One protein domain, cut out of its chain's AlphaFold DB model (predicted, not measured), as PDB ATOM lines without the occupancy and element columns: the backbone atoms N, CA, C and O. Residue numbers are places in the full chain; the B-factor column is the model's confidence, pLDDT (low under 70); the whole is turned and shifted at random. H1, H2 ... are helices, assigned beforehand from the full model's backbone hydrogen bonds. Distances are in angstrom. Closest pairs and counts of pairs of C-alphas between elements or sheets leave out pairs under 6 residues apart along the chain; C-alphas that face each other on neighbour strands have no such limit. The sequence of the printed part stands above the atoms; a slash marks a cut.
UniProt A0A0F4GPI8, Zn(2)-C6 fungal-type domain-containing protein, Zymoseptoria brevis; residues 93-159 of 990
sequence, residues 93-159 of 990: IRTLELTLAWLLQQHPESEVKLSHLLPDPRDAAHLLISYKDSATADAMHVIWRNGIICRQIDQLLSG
ATOM      1  N   ILE A  93     281.540  61.520 184.124       83.94
ATOM      2  CA  ILE A  93     282.794  62.178 183.712       83.94
ATOM      3  C   ILE A  93     282.657  62.731 182.285       83.94
ATOM      4  O   ILE A  93     282.915  63.907 182.052       83.94
ATOM      5  N   ARG A  94     282.120  61.930 181.356       85.00
ATOM      6  CA  ARG A  94     281.874  62.338 179.966       85.00
ATOM      7  C   ARG A  94     280.882  63.498 179.835       85.00
ATOM      8  O   ARG A  94     281.015  64.323 178.937       85.00
ATOM      9  N   THR A  95     279.893  63.594 180.719       89.69
ATOM     10  CA  THR A  95     278.973  64.736 180.760       89.69
ATOM     11  C   THR A  95     279.663  65.997 181.283       89.69
ATOM     12  O   THR A  95     279.394  67.074 180.752       89.69
ATOM     13  N   LEU A  96     280.595  65.891 182.239       89.00
ATOM     14  CA  LEU A  96     281.448  67.018 182.640       89.00
ATOM     15  C   LEU A  96     282.376  67.459 181.499       89.00
ATOM     16  O   LEU A  96     282.394  68.643 181.178       89.00
ATOM     17  N   GLU A  97     283.071  66.523 180.844       90.00
ATOM     18  CA  GLU A  97     283.928  66.781 179.671       90.00
ATOM     19  C   GLU A  97     283.170  67.539 178.573       90.00
ATOM     20  O   GLU A  97     283.633  68.572 178.097       90.00
ATOM     21  N   LEU A  98     281.976  67.063 178.200       91.00
ATOM     22  CA  LEU A  98     281.145  67.694 177.170       91.00
ATOM     23  C   LEU A  98     280.595  69.061 177.607       91.00
ATOM     24  O   LEU A  98     280.479  69.958 176.776       91.00
ATOM     25  N   THR A  99     280.287  69.244 178.896       90.06
ATOM     26  CA  THR A  99     279.834  70.538 179.439       90.06
ATOM     27  C   THR A  99     280.973  71.560 179.441       90.06
ATOM     28  O   THR A  99     280.765  72.709 179.054       90.06
ATOM     29  N   LEU A 100     282.184  71.139 179.820       90.00
ATOM     30  CA  LEU A 100     283.386  71.970 179.788       90.00
ATOM     31  C   LEU A 100     283.779  72.319 178.349       90.00
ATOM     32  O   LEU A 100     283.971  73.492 178.049       90.00
ATOM     33  N   ALA A 101     283.826  71.337 177.446       89.50
ATOM     34  CA  ALA A 101     284.133  71.558 176.034       89.50
ATOM     35  C   ALA A 101     283.120  72.505 175.367       89.50
ATOM     36  O   ALA A 101     283.514  73.396 174.619       89.50
ATOM     37  N   TRP A 102     281.825  72.375 175.681       92.31
ATOM     38  CA  TRP A 102     280.807  73.320 175.216       92.31
ATOM     39  C   TRP A 102     281.026  74.732 175.780       92.31
ATOM     40  O   TRP A 102     280.946  75.704 175.030       92.31
ATOM     41  N   LEU A 103     281.346  74.861 177.071       90.88
ATOM     42  CA  LEU A 103     281.595  76.154 177.718       90.88
ATOM     43  C   LEU A 103     282.843  76.854 177.159       90.88
ATOM     44  O   LEU A 103     282.793  78.057 176.907       90.88
ATOM     45  N   LEU A 104     283.931  76.118 176.912       89.62
ATOM     46  CA  LEU A 104     285.131  76.642 176.248       89.62
ATOM     47  C   LEU A 104     284.832  77.022 174.789       89.62
ATOM     48  O   LEU A 104     285.216  78.104 174.355       89.62
ATOM     49  N   GLN A 105     284.028  76.230 174.069       90.75
ATOM     50  CA  GLN A 105     283.564  76.570 172.719       90.75
ATOM     51  C   GLN A 105     282.710  77.856 172.679       90.75
ATOM     52  O   GLN A 105     282.797  78.604 171.706       90.75
ATOM     53  N   GLN A 106     281.896  78.138 173.706       90.88
ATOM     54  CA  GLN A 106     281.167  79.415 173.808       90.88
ATOM     55  C   GLN A 106     282.065  80.580 174.271       90.88
ATOM     56  O   GLN A 106     281.770  81.738 173.972       90.88
ATOM     57  N   HIS A 107     283.154  80.296 174.991       88.75
ATOM     58  CA  HIS A 107     284.047  81.289 175.595       88.75
ATOM     59  C   HIS A 107     285.536  80.965 175.347       88.75
ATOM     60  O   HIS A 107     286.270  80.695 176.303       88.75
ATOM     61  N   PRO A 108     286.024  81.045 174.091       86.62
ATOM     62  CA  PRO A 108     287.391  80.644 173.730       86.62
ATOM     63  C   PRO A 108     288.483  81.481 174.418       86.62
ATOM     64  O   PRO A 108     289.594  81.004 174.633       86.62
ATOM     65  N   GLU A 109     288.174  82.708 174.852       87.56
ATOM     66  CA  GLU A 109     289.079  83.494 175.701       87.56
ATOM     67  C   GLU A 109     289.462  82.778 177.006       87.56
ATOM     68  O   GLU A 109     290.567  82.976 177.511       87.56
ATOM     69  N   SER A 110     288.554  81.981 177.577       86.12
ATOM     70  CA  SER A 110     288.791  81.239 178.818       86.12
ATOM     71  C   SER A 110     289.753  80.073 178.600       86.12
ATOM     72  O   SER A 110     290.564  79.789 179.476       86.12
ATOM     73  N   GLU A 111     289.703  79.440 177.425       87.06
ATOM     74  CA  GLU A 111     290.630  78.379 177.022       87.06
ATOM     75  C   GLU A 111     292.048  78.935 176.851       87.06
ATOM     76  O   GLU A 111     292.987  78.426 177.461       87.06
ATOM     77  N   VAL A 112     292.193  80.057 176.132       87.75
ATOM     78  CA  VAL A 112     293.485  80.750 175.977       87.75
ATOM     79  C   VAL A 112     294.050  81.167 177.339       87.75
ATOM     80  O   VAL A 112     295.211  80.882 177.634       87.75
ATOM     81  N   LYS A 113     293.235  81.774 178.214       86.94
ATOM     82  CA  LYS A 113     293.666  82.168 179.569       86.94
ATOM     83  C   LYS A 113     294.104  80.956 180.400       86.94
ATOM     84  O   LYS A 113     295.188  80.994 180.970       86.94
ATOM     85  N   LEU A 114     293.339  79.861 180.415       84.69
ATOM     86  CA  LEU A 114     293.736  78.628 181.107       84.69
ATOM     87  C   LEU A 114     295.030  78.028 180.538       84.69
ATOM     88  O   LEU A 114     295.883  77.607 181.315       84.69
ATOM     89  N   SER A 115     295.222  78.052 179.214       86.62
ATOM     90  CA  SER A 115     296.430  77.515 178.568       86.62
ATOM     91  C   SER A 115     297.725  78.237 178.970       86.62
ATOM     92  O   SER A 115     298.790  77.626 178.956       86.62
ATOM     93  N   HIS A 116     297.638  79.507 179.387       88.06
ATOM     94  CA  HIS A 116     298.774  80.278 179.905       88.06
ATOM     95  C   HIS A 116     298.972  80.163 181.424       88.06
ATOM     96  O   HIS A 116     300.092  80.348 181.891       88.06
ATOM     97  N   LEU A 117     297.918  79.870 182.194       87.56
ATOM     98  CA  LEU A 117     297.975  79.799 183.662       87.56
ATOM     99  C   LEU A 117     298.306  78.390 184.179       87.56
ATOM    100  O   LEU A 117     298.994  78.248 185.184       87.56
ATOM    101  N   LEU A 118     297.847  77.341 183.489       83.81
ATOM    102  CA  LEU A 118     298.112  75.945 183.859       83.81
ATOM    103  C   LEU A 118     299.600  75.521 183.815       83.81
ATOM    104  O   LEU A 118     299.934  74.606 184.563       83.81
ATOM    105  N   PRO A 119     300.495  76.123 183.000       87.81
ATOM    106  CA  PRO A 119     301.918  75.757 183.002       87.81
ATOM    107  C   PRO A 119     302.809  76.420 184.070       87.81
ATOM    108  O   PRO A 119     303.908  75.912 184.285       87.81
ATOM    109  N   ASP A 120     302.419  77.529 184.725       86.06
ATOM    110  CA  ASP A 120     303.266  78.144 185.773       86.06
ATOM    111  C   ASP A 120     302.932  77.553 187.157       86.06
ATOM    112  O   ASP A 120     301.853  77.822 187.691       86.06
ATOM    113  N   PRO A 121     303.842  76.790 187.797       77.88
ATOM    114  CA  PRO A 121     303.593  76.136 189.085       77.88
ATOM    115  C   PRO A 121     303.453  77.095 190.277       77.88
ATOM    116  O   PRO A 121     303.297  76.625 191.407       77.88
ATOM    117  N   ARG A 122     303.533  78.412 190.054       75.25
ATOM    118  CA  ARG A 122     303.344  79.468 191.060       75.25
ATOM    119  C   ARG A 122     302.036  80.241 190.877       75.25
ATOM    120  O   ARG A 122     301.706  81.043 191.747       75.25
ATOM    121  N   ASP A 123     301.309  80.040 189.776       86.81
ATOM    122  CA  ASP A 123     300.036  80.728 189.561       86.81
ATOM    123  C   ASP A 123     298.925  80.145 190.449       86.81
ATOM    124  O   ASP A 123     298.835  78.933 190.662       86.81
ATOM    125  N   ALA A 124     298.042  81.009 190.952       79.25
ATOM    126  CA  ALA A 124     296.940  80.602 191.819       79.25
ATOM    127  C   ALA A 124     295.981  79.607 191.136       79.25
ATOM    128  O   ALA A 124     295.454  78.721 191.806       79.25
ATOM    129  N   ALA A 125     295.776  79.700 189.817       80.38
ATOM    130  CA  ALA A 125     294.960  78.749 189.070       80.38
ATOM    131  C   ALA A 125     295.640  77.376 188.947       80.38
ATOM    132  O   ALA A 125     294.963  76.360 189.111       80.38
ATOM    133  N   HIS A 126     296.962  77.320 188.737       82.56
ATOM    134  CA  HIS A 126     297.696  76.052 188.796       82.56
ATOM    135  C   HIS A 126     297.623  75.457 190.207       82.56
ATOM    136  O   HIS A 126     297.315  74.275 190.343       82.56
ATOM    137  N   LEU A 127     297.881  76.237 191.261       78.88
ATOM    138  CA  LEU A 127     297.880  75.736 192.643       78.88
ATOM    139  C   LEU A 127     296.496  75.222 193.081       78.88
ATOM    140  O   LEU A 127     296.413  74.185 193.742       78.88
ATOM    141  N   LEU A 128     295.423  75.896 192.654       83.44
ATOM    142  CA  LEU A 128     294.030  75.479 192.841       83.44
ATOM    143  C   LEU A 128     293.720  74.162 192.108       83.44
ATOM    144  O   LEU A 128     293.189  73.224 192.701       83.44
ATOM    145  N   ILE A 129     294.044  74.081 190.813       82.38
ATOM    146  CA  ILE A 129     293.672  72.946 189.952       82.38
ATOM    147  C   ILE A 129     294.555  71.718 190.224       82.38
ATOM    148  O   ILE A 129     294.067  70.591 190.170       82.38
ATOM    149  N   SER A 130     295.825  71.910 190.597       81.00
ATOM    150  CA  SER A 130     296.735  70.831 191.003       81.00
ATOM    151  C   SER A 130     296.623  70.456 192.489       81.00
ATOM    152  O   SER A 130     297.546  69.836 193.017       81.00
ATOM    153  N   TYR A 131     295.551  70.871 193.178       73.62
ATOM    154  CA  TYR A 131     295.260  70.565 194.589       73.62
ATOM    155  C   TYR A 131     296.380  70.940 195.588       73.62
ATOM    156  O   TYR A 131     296.483  70.367 196.669       73.62
ATOM    157  N   LYS A 132     297.241  71.909 195.248       73.62
ATOM    158  CA  LYS A 132     298.306  72.398 196.146       73.62
ATOM    159  C   LYS A 132     297.786  73.411 197.167       73.62
ATOM    160  O   LYS A 132     298.349  73.515 198.250       73.62
ATOM    161  N   ASP A 133     296.693  74.105 196.855       80.88
ATOM    162  CA  ASP A 133     295.891  74.848 197.831       80.88
ATOM    163  C   ASP A 133     294.557  74.122 198.066       80.88
ATOM    164  O   ASP A 133     293.551  74.392 197.406       80.88
ATOM    165  N   SER A 134     294.545  73.178 199.017       73.62
ATOM    166  CA  SER A 134     293.319  72.452 199.385       73.62
ATOM    167  C   SER A 134     292.233  73.398 199.902       73.62
ATOM    168  O   SER A 134     291.059  73.145 199.670       73.62
ATOM    169  N   ALA A 135     292.581  74.504 200.573       75.00
ATOM    170  CA  ALA A 135     291.588  75.373 201.201       75.00
ATOM    171  C   ALA A 135     290.731  76.112 200.161       75.00
ATOM    172  O   ALA A 135     289.506  76.179 200.308       75.00
ATOM    173  N   THR A 136     291.340  76.623 199.086       74.88
ATOM    174  CA  THR A 136     290.570  77.210 197.977       74.88
ATOM    175  C   THR A 136     289.982  76.150 197.042       74.88
ATOM    176  O   THR A 136     288.869  76.350 196.546       74.88
ATOM    177  N   ALA A 137     290.639  74.995 196.864       72.44
ATOM    178  CA  ALA A 137     290.112  73.887 196.062       72.44
ATOM    179  C   ALA A 137     288.837  73.276 196.671       72.44
ATOM    180  O   ALA A 137     287.829  73.132 195.973       72.44
ATOM    181  N   ASP A 138     288.829  73.000 197.978       75.62
ATOM    182  CA  ASP A 138     287.655  72.520 198.713       75.62
ATOM    183  C   ASP A 138     286.520  73.551 198.688       75.62
ATOM    184  O   ASP A 138     285.366  73.195 198.438       75.62
ATOM    185  N   ALA A 139     286.826  74.844 198.858       81.38
ATOM    186  CA  ALA A 139     285.828  75.909 198.743       81.38
ATOM    187  C   ALA A 139     285.188  75.951 197.339       81.38
ATOM    188  O   ALA A 139     283.961  76.009 197.217       81.38
ATOM    189  N   MET A 140     285.995  75.853 196.276       77.56
ATOM    190  CA  MET A 140     285.514  75.807 194.890       77.56
ATOM    191  C   MET A 140     284.685  74.542 194.613       77.56
ATOM    192  O   MET A 140     283.627  74.606 193.980       77.56
ATOM    193  N   HIS A 141     285.103  73.391 195.144       78.62
ATOM    194  CA  HIS A 141     284.369  72.131 195.026       78.62
ATOM    195  C   HIS A 141     283.031  72.163 195.789       78.62
ATOM    196  O   HIS A 141     282.026  71.663 195.278       78.62
ATOM    197  N   VAL A 142     282.961  72.810 196.957       80.06
ATOM    198  CA  VAL A 142     281.704  73.049 197.690       80.06
ATOM    199  C   VAL A 142     280.764  73.973 196.905       80.06
ATOM    200  O   VAL A 142     279.564  73.693 196.835       80.06
ATOM    201  N   ILE A 143     281.283  75.022 196.255       85.88
ATOM    202  CA  ILE A 143     280.500  75.879 195.348       85.88
ATOM    203  C   ILE A 143     279.929  75.047 194.188       85.88
ATOM    204  O   ILE A 143     278.725  75.110 193.932       85.88
ATOM    205  N   TRP A 144     280.744  74.201 193.546       85.38
ATOM    206  CA  TRP A 144     280.278  73.288 192.496       85.38
ATOM    207  C   TRP A 144     279.184  72.330 192.993       85.38
ATOM    208  O   TRP A 144     278.121  72.240 192.379       85.38
ATOM    209  N   ARG A 145     279.401  71.644 194.125       82.56
ATOM    210  CA  ARG A 145     278.448  70.666 194.687       82.56
ATOM    211  C   ARG A 145     277.091  71.266 195.062       82.56
ATOM    212  O   ARG A 145     276.092  70.553 194.998       82.56
ATOM    213  N   ASN A 146     277.053  72.542 195.442       81.19
ATOM    214  CA  ASN A 146     275.818  73.257 195.770       81.19
ATOM    215  C   ASN A 146     275.181  73.951 194.547       81.19
ATOM    216  O   ASN A 146     274.010  74.344 194.592       81.19
ATOM    217  N   GLY A 147     275.926  74.088 193.446       85.81
ATOM    218  CA  GLY A 147     275.489  74.737 192.214       85.81
ATOM    219  C   GLY A 147     274.304  74.047 191.532       85.81
ATOM    220  O   GLY A 147     274.094  72.837 191.641       85.81
ATOM    221  N   ILE A 148     273.516  74.826 190.784       87.19
ATOM    222  CA  ILE A 148     272.371  74.299 190.025       87.19
ATOM    223  C   ILE A 148     272.812  73.345 188.902       87.19
ATOM    224  O   ILE A 148     272.194  72.301 188.736       87.19
ATOM    225  N   ILE A 149     273.924  73.638 188.217       86.62
ATOM    226  CA  ILE A 149     274.437  72.837 187.090       86.62
ATOM    227  C   ILE A 149     274.791  71.409 187.533       86.62
ATOM    228  O   ILE A 149     274.414  70.448 186.871       86.62
ATOM    229  N   CYS A 150     275.440  71.251 188.691       85.44
ATOM    230  CA  CYS A 150     275.764  69.940 189.261       85.44
ATOM    231  C   CYS A 150     274.495  69.096 189.495       85.44
ATOM    232  O   CYS A 150     274.420  67.941 189.077       85.44
ATOM    233  N   ARG A 151     273.441  69.710 190.053       86.06
ATOM    234  CA  ARG A 151     272.137  69.057 190.268       86.06
ATOM    235  C   ARG A 151     271.395  68.761 188.959       86.06
ATOM    236  O   ARG A 151     270.776  67.707 188.853       86.06
ATOM    237  N   GLN A 152     271.497  69.634 187.956       88.06
ATOM    238  CA  GLN A 152     270.935  69.414 186.616       88.06
ATOM    239  C   GLN A 152     271.642  68.267 185.871       88.06
ATOM    240  O   GLN A 152     270.978  67.500 185.178       88.06
ATOM    241  N   ILE A 153     272.959  68.101 186.044       87.19
ATOM    242  CA  ILE A 153     273.729  66.970 185.499       87.19
ATOM    243  C   ILE A 153     273.324  65.656 186.184       87.19
ATOM    244  O   ILE A 153     273.043  64.676 185.493       87.19
ATOM    245  N   ASP A 154     273.203  65.640 187.516       82.88
ATOM    246  CA  ASP A 154     272.679  64.481 188.256       82.88
ATOM    247  C   ASP A 154     271.234  64.133 187.831       82.88
ATOM    248  O   ASP A 154     270.892  62.954 187.701       82.88
ATOM    249  N   GLN A 155     270.382  65.132 187.567       87.12
ATOM    250  CA  GLN A 155     269.013  64.947 187.059       87.12
ATOM    251  C   GLN A 155     269.004  64.366 185.635       87.12
ATOM    252  O   GLN A 155     268.323  63.371 185.387       87.12
ATOM    253  N   LEU A 156     269.822  64.912 184.729       85.50
ATOM    254  CA  LEU A 156     269.978  64.443 183.349       85.50
ATOM    255  C   LEU A 156     270.452  62.980 183.276       85.50
ATOM    256  O   LEU A 156     269.933  62.207 182.473       85.50
ATOM    257  N   LEU A 157     271.412  62.591 184.120       80.44
ATOM    258  CA  LEU A 157     271.976  61.233 184.149       80.44
ATOM    259  C   LEU A 157     271.067  60.211 184.848       80.44
ATOM    260  O   LEU A 157     271.065  59.039 184.470       80.44
ATOM    261  N   SER A 158     270.266  60.643 185.825       79.12
ATOM    262  CA  SER A 158     269.280  59.789 186.506       79.12
ATOM    263  C   SER A 158     267.913  59.719 185.809       79.12
ATOM    264  O   SER A 158     267.072  58.914 186.209       79.12
ATOM    265  N   GLY A 159     267.679  60.532 184.773       73.94
ATOM    266  CA  GLY A 159     266.389  60.620 184.079       73.94
ATOM    267  C   GLY A 159     265.283  61.285 184.909       73.94
ATOM    268  O   GLY A 159     264.105  60.997 184.700       73.94
TER     269      GLY A 159
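What this domain is: This is residues 93 to 159 of the 990 residues of the protein "Zn(2)-C6 fungal-type domain-containing protein" of Zymoseptoria brevis (UniProt A0A0F4GPI8). What shape do the five helices make? H1, H2, H3, H4 and H5 follow one another round a loose, hollow ring with few contacts and an empty middle, and H5 comes back near H1. What is printed? The 67 residues hold five named helices, H1 to H5 in order, and no named strand; the class is all helix. How large is it? It is loose, with a radius of gyration of the C-alphas of 13.8 A and spans of 42 by 28 by 16 A.

Where its parts are: Where do the helices lie? H1 is residues 93 to 106, 19.9 A long from C-alpha 93 at (282.794, 62.178, 183.712); H2 is 108 to 117, 14.5 A; H3 is 124 to 129, 8.5 A. Which follow? H4 is residues 134 to 146, 17.9 A, and H5 is 148 to 158, 15.2 A, ending at C-alpha 158, (269.280, 59.789, 186.506).

How they stand to each other: Which helices touch? H3 and H4 touch only at the corner, by residues 134 to 137 of H4 alone; their closest C-alphas, of Leu 128 and Ala 137, are 5.3 A apart. Does H5 reach H1? They are close but not clearly touching, closest at the C-alphas of Thr 95 and Ile 153, 7.4 A, with a steep tilt of 47 degrees, opposite ways. Which stay apart? Among them are H1 and H4, and H2 and H5. What of the backbones? Every O i to N i+4 pair is within hydrogen-bond range in H1, H2, H3, H4 and H5.

The domain as a whole: How far does it reach? The two C-alphas farthest apart, of Arg 122 and Gly 159, are 42.1 A apart. Is it continuous and confident? The printed part has no cut and no long link, and no printed residue is under 70 in pLDDT.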